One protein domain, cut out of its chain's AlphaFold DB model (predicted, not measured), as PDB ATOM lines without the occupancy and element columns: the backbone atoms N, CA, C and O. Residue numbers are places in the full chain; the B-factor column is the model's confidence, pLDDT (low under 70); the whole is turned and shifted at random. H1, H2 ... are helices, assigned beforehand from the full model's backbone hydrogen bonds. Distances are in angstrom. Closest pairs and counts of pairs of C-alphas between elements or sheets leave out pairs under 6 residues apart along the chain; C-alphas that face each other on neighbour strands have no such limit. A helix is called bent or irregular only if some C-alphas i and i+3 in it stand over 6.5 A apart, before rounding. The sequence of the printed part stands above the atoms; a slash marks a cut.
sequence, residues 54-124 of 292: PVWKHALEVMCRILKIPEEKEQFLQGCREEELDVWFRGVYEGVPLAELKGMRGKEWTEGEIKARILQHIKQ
ATOM      1  N   PRO A  54     224.741 278.728 214.283       75.56
ATOM      2  CA  PRO A  54     226.180 278.751 214.027       75.56
ATOM      3  C   PRO A  54     226.699 277.422 213.460       75.56
ATOM      4  O   PRO A  54     226.318 276.353 213.937       75.56
ATOM      5  N   VAL A  55     227.620 277.488 212.493       78.00
ATOM      6  CA  VAL A  55     228.198 276.319 211.796       78.00
ATOM      7  C   VAL A  55     228.751 275.264 212.767       78.00
ATOM      8  O   VAL A  55     228.565 274.064 212.554       78.00
ATOM      9  N   TRP A  56     229.368 275.687 213.875       82.25
ATOM     10  CA  TRP A  56     229.917 274.780 214.887       82.25
ATOM     11  C   TRP A  56     228.847 273.962 215.621       82.25
ATOM     12  O   TRP A  56     229.128 272.836 216.029       82.25
ATOM     13  N   LYS A  57     227.614 274.470 215.766       84.19
ATOM     14  CA  LYS A  57     226.535 273.723 216.431       84.19
ATOM     15  C   LYS A  57     226.118 272.515 215.605       84.19
ATOM     16  O   LYS A  57     225.958 271.434 216.155       84.19
ATOM     17  N   HIS A  58     226.046 272.668 214.282       85.56
ATOM     18  CA  HIS A  58     225.780 271.538 213.397       85.56
ATOM     19  C   HIS A  58     226.916 270.503 213.439       85.56
ATOM     20  O   HIS A  58     226.664 269.301 213.516       85.56
ATOM     21  N   ALA A  59     228.175 270.957 213.460       87.50
ATOM     22  CA  ALA A  59     229.325 270.066 213.620       87.50
ATOM     23  C   ALA A  59     229.290 269.312 214.964       87.50
ATOM     24  O   ALA A  59     229.544 268.107 215.004       87.50
ATOM     25  N   LEU A  60     228.923 269.997 216.050       89.81
ATOM     26  CA  LEU A  60     228.751 269.403 217.374       89.81
ATOM     27  C   LEU A  60     227.659 268.326 217.379       89.81
ATOM     28  O   LEU A  60     227.915 267.227 217.862       89.81
ATOM     29  N   GLU A  61     226.483 268.598 216.809       89.56
ATOM     30  CA  GLU A  61     225.393 267.614 216.697       89.56
ATOM     31  C   GLU A  61     225.838 266.350 215.946       89.56
ATOM     32  O   GLU A  61     225.517 265.224 216.340       89.56
ATOM     33  N   VAL A  62     226.585 266.517 214.850       91.19
ATOM     34  CA  VAL A  62     227.132 265.394 214.076       91.19
ATOM     35  C   VAL A  62     228.135 264.597 214.915       91.19
ATOM     36  O   VAL A  62     228.049 263.369 214.958       91.19
ATOM     37  N   MET A  63     229.045 265.266 215.633       90.19
ATOM     38  CA  MET A  63     230.005 264.600 216.525       90.19
ATOM     39  C   MET A  63     229.312 263.852 217.669       90.19
ATOM     40  O   MET A  63     229.657 262.698 217.931       90.19
ATOM     41  N   CYS A  64     228.315 264.459 218.318       92.19
ATOM     42  CA  CYS A  64     227.532 263.826 219.380       92.19
ATOM     43  C   CYS A  64     226.828 262.561 218.880       92.19
ATOM     44  O   CYS A  64     226.896 261.524 219.544       92.19
ATOM     45  N   ARG A  65     226.248 262.602 217.674       91.56
ATOM     46  CA  ARG A  65     225.643 261.429 217.026       91.56
ATOM     47  C   ARG A  65     226.662 260.325 216.733       91.56
ATOM     48  O   ARG A  65     226.400 259.167 217.054       91.56
ATOM     49  N   ILE A  66     227.822 260.664 216.165       93.31
ATOM     50  CA  ILE A  66     228.890 259.695 215.847       93.31
ATOM     51  C   ILE A  66     229.415 259.018 217.120       93.31
ATOM     52  O   ILE A  66     229.570 257.798 217.161       93.31
ATOM     53  N   LEU A  67     229.658 259.804 218.169       91.81
ATOM     54  CA  LEU A  67     230.223 259.335 219.435       91.81
ATOM     55  C   LEU A  67     229.172 258.777 220.403       91.81
ATOM     56  O   LEU A  67     229.524 258.352 221.502       91.81
ATOM     57  N   LYS A  68     227.892 258.760 220.003       92.75
ATOM     58  CA  LYS A  68     226.752 258.321 220.824       92.75
ATOM     59  C   LYS A  68     226.696 259.034 222.182       92.75
ATOM     60  O   LYS A  68     226.436 258.414 223.214       92.75
ATOM     61  N   ILE A  69     226.966 260.339 222.182       91.38
ATOM     62  CA  ILE A  69     226.848 261.181 223.374       91.38
ATOM     63  C   ILE A  69     225.353 261.311 223.725       91.38
ATOM     64  O   ILE A  69     224.554 261.594 222.836       91.38
ATOM     65  N   PRO A  70     224.951 261.107 224.996       92.69
ATOM     66  CA  PRO A  70     223.561 261.277 225.409       92.69
ATOM     67  C   PRO A  70     223.045 262.699 225.163       92.69
ATOM     68  O   PRO A  70     223.767 263.667 225.408       92.69
ATOM     69  N   GLU A  71     221.772 262.816 224.786       91.19
ATOM     70  CA  GLU A  71     221.114 264.090 224.458       91.19
ATOM     71  C   GLU A  71     221.251 265.135 225.581       91.19
ATOM     72  O   GLU A  71     221.544 266.300 225.331       91.19
ATOM     73  N   GLU A  72     221.165 264.716 226.847       91.88
ATOM     74  CA  GLU A  72     221.344 265.607 228.004       91.88
ATOM     75  C   GLU A  72     222.739 266.258 228.065       91.88
ATOM     76  O   GLU A  72     222.893 267.390 228.534       91.88
ATOM     77  N   LYS A  73     223.776 265.542 227.612       91.38
ATOM     78  CA  LYS A  73     225.150 266.058 227.556       91.38
ATOM     79  C   LYS A  73     225.365 266.919 226.316       91.38
ATOM     80  O   LYS A  73     226.097 267.900 226.388       91.38
ATOM     81  N   GLU A  74     224.704 266.596 225.210       92.81
ATOM     82  CA  GLU A  74     224.693 267.437 224.016       92.81
ATOM     83  C   GLU A  74     224.057 268.805 224.302       92.81
ATOM     84  O   GLU A  74     224.676 269.829 224.019       92.81
ATOM     85  N   GLN A  75     222.893 268.846 224.956       92.12
ATOM     86  CA  GLN A  75     222.233 270.097 225.357       92.12
ATOM     87  C   GLN A  75     223.136 270.970 226.244       92.12
ATOM     88  O   GLN A  75     223.165 272.196 226.119       92.12
ATOM     89  N   PHE A  76     223.934 270.348 227.119       92.94
ATOM     90  CA  PHE A  76     224.929 271.059 227.924       92.94
ATOM     91  C   PHE A  76     226.033 271.704 227.071       92.94
ATOM     92  O   PHE A  76     226.431 272.839 227.358       92.94
ATOM     93  N   LEU A  77     226.511 271.007 226.035       91.88
ATOM     94  CA  LEU A  77     227.530 271.503 225.103       91.88
ATOM     95  C   LEU A  77     226.980 272.584 224.163       91.88
ATOM     96  O   LEU A  77     227.664 273.565 223.893       91.88
ATOM     97  N   GLN A  78     225.726 272.469 223.725       89.38
ATOM     98  CA  GLN A  78     225.063 273.494 222.906       89.38
ATOM     99  C   GLN A  78     224.877 274.826 223.652       89.38
ATOM    100  O   GLN A  78     224.801 275.883 223.023       89.38
ATOM    101  N   GLY A  79     224.811 274.778 224.987       87.38
ATOM    102  CA  GLY A  79     224.787 275.955 225.856       87.38
ATOM    103  C   GLY A  79     226.166 276.548 226.176       87.38
ATOM    104  O   GLY A  79     226.231 277.487 226.968       87.38
ATOM    105  N   CYS A  80     227.262 275.992 225.645       86.44
ATOM    106  CA  CYS A  80     228.609 276.557 225.778       86.44
ATOM    107  C   CYS A  80     228.839 277.718 224.808       86.44
ATOM    108  O   CYS A  80     228.216 277.805 223.747       86.44
ATOM    109  N   ARG A  81     229.818 278.562 225.142       85.81
ATOM    110  CA  ARG A  81     230.486 279.416 224.156       85.81
ATOM    111  C   ARG A  81     231.412 278.554 223.296       85.81
ATOM    112  O   ARG A  81     231.962 277.572 223.785       85.81
ATOM    113  N   GLU A  82     231.590 278.939 222.037       84.75
ATOM    114  CA  GLU A  82     232.446 278.217 221.083       84.75
ATOM    115  C   GLU A  82     233.897 278.099 221.578       84.75
ATOM    116  O   GLU A  82     234.496 277.036 221.472       84.75
ATOM    117  N   GLU A  83     234.415 279.153 222.212       85.25
ATOM    118  CA  GLU A  83     235.781 279.235 222.752       85.25
ATOM    119  C   GLU A  83     236.075 278.228 223.873       85.25
ATOM    120  O   GLU A  83     237.225 277.871 224.086       85.25
ATOM    121  N   GLU A  84     235.047 277.765 224.587       86.88
ATOM    122  CA  GLU A  84     235.188 276.815 225.699       86.88
ATOM    123  C   GLU A  84     234.771 275.390 225.300       86.88
ATOM    124  O   GLU A  84     234.794 274.461 226.120       86.88
ATOM    125  N   LEU A  85     234.295 275.215 224.062       89.38
ATOM    126  CA  LEU A  85     233.664 273.978 223.618       89.38
ATOM    127  C   LEU A  85     234.626 272.793 223.712       89.38
ATOM    128  O   LEU A  85     234.196 271.707 224.082       89.38
ATOM    129  N   ASP A  86     235.911 272.985 223.425       90.12
ATOM    130  CA  ASP A  86     236.927 271.931 223.462       90.12
ATOM    131  C   ASP A  86     237.102 271.342 224.873       90.12
ATOM    132  O   ASP A  86     237.139 270.116 225.046       90.12
ATOM    133  N   VAL A  87     237.142 272.199 225.895       90.62
ATOM    134  CA  VAL A  87     237.315 271.815 227.301       90.62
ATOM    135  C   VAL A  87     236.092 271.041 227.783       90.62
ATOM    136  O   VAL A  87     236.216 269.960 228.372       90.62
ATOM    137  N   TRP A  88     234.898 271.565 227.500       92.69
ATOM    138  CA  TRP A  88     233.642 270.942 227.912       92.69
ATOM    139  C   TRP A  88     233.362 269.650 227.147       92.69
ATOM    140  O   TRP A  88     232.939 268.659 227.753       92.69
ATOM    141  N   PHE A  89     233.643 269.626 225.843       93.06
ATOM    142  CA  PHE A  89     233.507 268.439 225.005       93.06
ATOM    143  C   PHE A  89     234.418 267.324 225.502       93.06
ATOM    144  O   PHE A  89     233.961 266.192 225.659       93.06
ATOM    145  N   ARG A  90     235.674 267.642 225.847       91.12
ATOM    146  CA  ARG A  90     236.587 266.678 226.471       91.12
ATOM    147  C   ARG A  90     236.004 266.122 227.767       91.12
ATOM    148  O   ARG A  90     235.984 264.912 227.938       91.12
ATOM    149  N   GLY A  91     235.468 266.959 228.654       91.25
ATOM    150  CA  GLY A  91     234.833 266.480 229.888       91.25
ATOM    151  C   GLY A  91     233.658 265.525 229.635       91.25
ATOM    152  O   GLY A  91     233.538 264.489 230.294       91.25
ATOM    153  N   VAL A  92     232.816 265.834 228.645       93.56
ATOM    154  CA  VAL A  92     231.692 264.981 228.230       93.56
ATOM    155  C   VAL A  92     232.171 263.651 227.651       93.56
ATOM    156  O   VAL A  92     231.669 262.600 228.068       93.56
ATOM    157  N   TYR A  93     233.133 263.704 226.729       90.25
ATOM    158  CA  TYR A  93     233.715 262.551 226.041       90.25
ATOM    159  C   TYR A  93     234.392 261.585 227.018       90.25
ATOM    160  O   TYR A  93     234.151 260.380 226.986       90.25
ATOM    161  N   GLU A  94     235.148 262.125 227.971       88.88
ATOM    162  CA  GLU A  94     235.855 261.367 229.011       88.88
ATOM    163  C   GLU A  94     234.909 260.836 230.104       88.88
ATOM    164  O   GLU A  94     235.332 260.200 231.071       88.88
ATOM    165  N   GLY A  95     233.600 261.056 229.945       87.69
ATOM    166  CA  GLY A  95     232.551 260.454 230.757       87.69
ATOM    167  C   GLY A  95     232.334 261.103 232.119       87.69
ATOM    168  O   GLY A  95     231.636 260.509 232.940       87.69
ATOM    169  N   VAL A  96     232.843 262.319 232.342       90.94
ATOM    170  CA  VAL A  96     232.603 263.067 233.584       90.94
ATOM    171  C   VAL A  96     231.083 263.215 233.800       90.94
ATOM    172  O   VAL A  96     230.346 263.480 232.833       90.94
ATOM    173  N   PRO A  97     230.571 263.004 235.030       92.31
ATOM    174  CA  PRO A  97     229.146 263.122 235.318       92.31
ATOM    175  C   PRO A  97     228.600 264.513 234.990       92.31
ATOM    176  O   PRO A  97     229.199 265.532 235.327       92.31
ATOM    177  N   LEU A  98     227.410 264.569 234.386       91.75
ATOM    178  CA  LEU A  98     226.796 265.836 233.979       91.75
ATOM    179  C   LEU A  98     226.523 266.771 235.172       91.75
ATOM    180  O   LEU A  98     226.663 267.984 235.043       91.75
ATOM    181  N   ALA A  99     226.181 266.216 236.340       91.38
ATOM    182  CA  ALA A  99     226.011 266.980 237.577       91.38
ATOM    183  C   ALA A  99     227.299 267.713 237.986       91.38
ATOM    184  O   ALA A  99     227.259 268.859 238.428       91.38
ATOM    185  N   GLU A 100     228.447 267.070 237.779       90.81
ATOM    186  CA  GLU A 100     229.752 267.635 238.090       90.81
ATOM    187  C   GLU A 100     230.149 268.716 237.078       90.81
ATOM    188  O   GLU A 100     230.555 269.806 237.474       90.81
ATOM    189  N   LEU A 101     229.938 268.464 235.782       91.69
ATOM    190  CA  LEU A 101     230.157 269.456 234.722       91.69
ATOM    191  C   LEU A 101     229.311 270.723 234.939       91.69
ATOM    192  O   LEU A 101     229.823 271.839 234.847       91.69
ATOM    193  N   LYS A 102     228.030 270.561 235.298       91.50
ATOM    194  CA  LYS A 102     227.138 271.676 235.662       91.50
ATOM    195  C   LYS A 102     227.620 272.405 236.921       91.50
ATOM    196  O   LYS A 102     227.572 273.632 236.962       91.50
ATOM    197  N   GLY A 103     228.122 271.670 237.914       91.12
ATOM    198  CA  GLY A 103     228.695 272.237 239.135       91.12
ATOM    199  C   GLY A 103     229.957 273.070 238.892       91.12
ATOM    200  O   GLY A 103     230.110 274.115 239.517       91.12
ATOM    201  N   MET A 104     230.826 272.646 237.970       89.44
ATOM    202  CA  MET A 104     232.012 273.417 237.567       89.44
ATOM    203  C   MET A 104     231.619 274.687 236.805       89.44
ATOM    204  O   MET A 104     232.135 275.761 237.101       89.44
ATOM    205  N   ARG A 105     230.639 274.594 235.893       86.31
ATOM    206  CA  ARG A 105     230.134 275.762 235.152       86.31
ATOM    207  C   ARG A 105     229.493 276.803 236.074       86.31
ATOM    208  O   ARG A 105     229.729 277.991 235.906       86.31
ATOM    209  N   GLY A 106     228.708 276.369 237.063       83.44
ATOM    210  CA  GLY A 106     228.051 277.271 238.018       83.44
ATOM    211  C   GLY A 106     228.993 277.955 239.016       83.44
ATOM    212  O   GLY A 106     228.555 278.845 239.736       83.44
ATOM    213  N   LYS A 107     230.262 277.535 239.085       82.12
ATOM    214  CA  LYS A 107     231.281 278.066 240.004       82.12
ATOM    215  C   LYS A 107     232.382 278.867 239.295       82.12
ATOM    216  O   LYS A 107     233.388 279.142 239.934       82.12
ATOM    217  N   GLU A 108     232.211 279.190 238.008       78.94
ATOM    218  CA  GLU A 108     233.174 279.956 237.190       78.94
ATOM    219  C   GLU A 108     234.618 279.430 237.274       78.94
ATOM    220  O   GLU A 108     235.570 280.183 237.462       78.94
ATOM    221  N   TRP A 109     234.793 278.112 237.166       85.94
ATOM    222  CA  TRP A 109     236.127 277.509 237.174       85.94
ATOM    223  C   TRP A 109     236.958 277.993 235.988       85.94
ATOM    224  O   TRP A 109     236.455 278.116 234.869       85.94
ATOM    225  N   THR A 110     238.252 278.184 236.215       89.06
ATOM    226  CA  THR A 110     239.193 278.455 235.130       89.06
ATOM    227  C   THR A 110     239.370 277.219 234.247       89.06
ATOM    228  O   THR A 110     239.244 276.074 234.690       89.06
ATOM    229  N   GLU A 111     239.743 277.433 232.985       86.50
ATOM    230  CA  GLU A 111     240.049 276.353 232.040       86.50
ATOM    231  C   GLU A 111     241.075 275.347 232.601       86.50
ATOM    232  O   GLU A 111     240.924 274.134 232.432       86.50
ATOM    233  N   GLY A 112     242.099 275.834 233.311       88.25
ATOM    234  CA  GLY A 112     243.122 274.995 233.940       88.25
ATOM    235  C   GLY A 112     242.559 274.081 235.031       88.25
ATOM    236  O   GLY A 112     242.897 272.895 235.075       88.25
ATOM    237  N   GLU A 113     241.664 274.597 235.872       90.00
ATOM    238  CA  GLU A 113     241.006 273.821 236.930       90.00
ATOM    239  C   GLU A 113     240.076 272.754 236.344       90.00
ATOM    240  O   GLU A 113     240.088 271.605 236.798       90.00
ATOM    241  N   ILE A 114     239.327 273.095 235.288       89.44
ATOM    242  CA  ILE A 114     238.455 272.143 234.587       89.44
ATOM    243  C   ILE A 114     239.297 271.018 233.970       89.44
ATOM    244  O   ILE A 114     239.011 269.838 234.188       89.44
ATOM    245  N   LYS A 115     240.388 271.351 233.264       91.12
ATOM    246  CA  LYS A 115     241.311 270.355 232.687       91.12
ATOM    247  C   LYS A 115     241.926 269.456 233.760       91.12
ATOM    248  O   LYS A 115     241.941 268.236 233.590       91.12
ATOM    249  N   ALA A 116     242.396 270.024 234.870       90.62
ATOM    250  CA  ALA A 116     242.973 269.260 235.976       90.62
ATOM    251  C   ALA A 116     241.960 268.275 236.578       90.62
ATOM    252  O   ALA A 116     242.299 267.120 236.857       90.62
ATOM    253  N   ARG A 117     240.699 268.697 236.718       90.94
ATOM    254  CA  ARG A 117     239.636 267.845 237.249       90.94
ATOM    255  C   ARG A 117     239.238 266.729 236.288       90.94
ATOM    256  O   ARG A 117     239.113 265.585 236.725       90.94
ATOM    257  N   ILE A 118     239.121 267.023 234.992       89.38
ATOM    258  CA  ILE A 118     238.894 266.004 233.955       89.38
ATOM    259  C   ILE A 118     240.037 264.977 233.969       89.38
ATOM    260  O   ILE A 118     239.781 263.776 233.995       89.38
ATOM    261  N   LEU A 119     241.296 265.424 234.043       86.25
ATOM    262  CA  LEU A 119     242.457 264.534 234.147       86.25
ATOM    263  C   LEU A 119     242.407 263.646 235.394       86.25
ATOM    264  O   LEU A 119     242.746 262.465 235.325       86.25
ATOM    265  N   GLN A 120     241.977 264.183 236.534       86.94
ATOM    266  CA  GLN A 120     241.791 263.389 237.747       86.94
ATOM    267  C   GLN A 120     240.695 262.330 237.567       86.94
ATOM    268  O   GLN A 120     240.882 261.190 237.991       86.94
ATOM    269  N   HIS A 121     239.582 262.680 236.920       85.88
ATOM    270  CA  HIS A 121     238.505 261.738 236.617       85.88
ATOM    271  C   HIS A 121     238.983 260.603 235.699       85.88
ATOM    272  O   HIS A 121     238.726 259.434 235.979       85.88
ATOM    273  N   ILE A 122     239.754 260.927 234.656       81.88
ATOM    274  CA  ILE A 122     240.379 259.937 233.768       81.88
ATOM    275  C   ILE A 122     241.298 259.007 234.566       81.88
ATOM    276  O   ILE A 122     241.181 257.791 234.454       81.88
ATOM    277  N   LYS A 123     242.165 259.553 235.430       78.44
ATOM    278  CA  LYS A 123     243.056 258.751 236.291       78.44
ATOM    279  C   LYS A 123     242.299 257.782 237.202       78.44
ATOM    280  O   LYS A 123     242.803 256.703 237.470       78.44
ATOM    281  N   GLN A 124     241.116 258.164 237.681       77.69
ATOM    282  CA  GLN A 124     240.259 257.308 238.509       77.69
ATOM    283  C   GLN A 124     239.508 256.253 237.683       77.69
ATOM    284  O   GLN A 124     239.215 255.174 238.190       77.69
TER     285      GLN A 124
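Overview. This is residues 54 to 124 of the 292 residues of an uncharacterized protein of Lachnospiraceae bacterium NSJ-29 (UniProt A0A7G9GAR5). Five helices run side by side in a zigzag slab of two rows, turning back after each helix. H1, H3 and H5 make one row and run the same way, H3 in the middle, while H2 and H4 make the other row and run opposite ways to them, H2 beside the gap between H1 and H3, and H4 beside the gap between H3 and H5. The printed part has 71 residues, with five named helices in the order H1, H2, H3, H4, H5 and no named strand, and its class is all helix with mostly aligned packing. It is compact, with a radius of gyration of the C-alphas of 11.6 A and spans of 29 by 23 by 17 A.

Arrangement. H1, residues 55 to 66, touches H2, residues 71 to 78, in a helical hairpin at a shallow tilt of 25 degrees; the closest C-alphas are those of Cys 64 and Glu 74, 6.5 A apart. H2 forms the next hairpin with H3, residues 82 to 93, also at 25 degrees, with the closest C-alphas, those of Lys 73 and Val 92, at 6.7 A. H3 is the hub, touching three helices. It only just touches H4, residues 98 to 105, with 3 pairs of C-alphas within 8 A, through residues 88 to 92 alone; this third hairpin has a shallow tilt of 32 degrees, and its closest C-alphas are those of Gly 91 and Leu 101, 7.4 A apart. With residues 87 to 91 alone H3 touches H5, residues 111 to 124, the same way at 11 degrees; the C-alphas of Gly 91 and Ile 118 are closest, at 5.8 A. H4 and H5 are close but not clearly touching, with the closest C-alphas, those of Met 104 and Ile 114, at 7.2 A. H1 is apart from H4 and H5, and H2 is apart from H5. Every O i to N i+4 pair is within hydrogen-bond range in H1, H2, H4 and H5, and 6 of 8 are in H3, which is irregular: C-alphas 83 and 86 are 7.4 A apart.

Along the chain. H1 begins at C-alpha 55, (228.198, 276.319, 211.796), and is 17.1 A long from first to last C-alpha. H2 measures 10.3 A, H3 16.5 A and H4 10.5 A. H3 begins at C-alpha 82, (232.446, 278.217, 221.083). H5, the longest helix with 14 residues, measures 20.1 A and ends at C-alpha 124, (240.259, 257.308, 238.509).

Size, cuts and confidence. The two C-alphas farthest apart are those of Pro 54 and Gln 124, the first and last printed residues, at 35.5 A. The printed part has no cut, and the four links between the helices are tight. The mean pLDDT of the printed part is 88.6, and no printed residue is under 70.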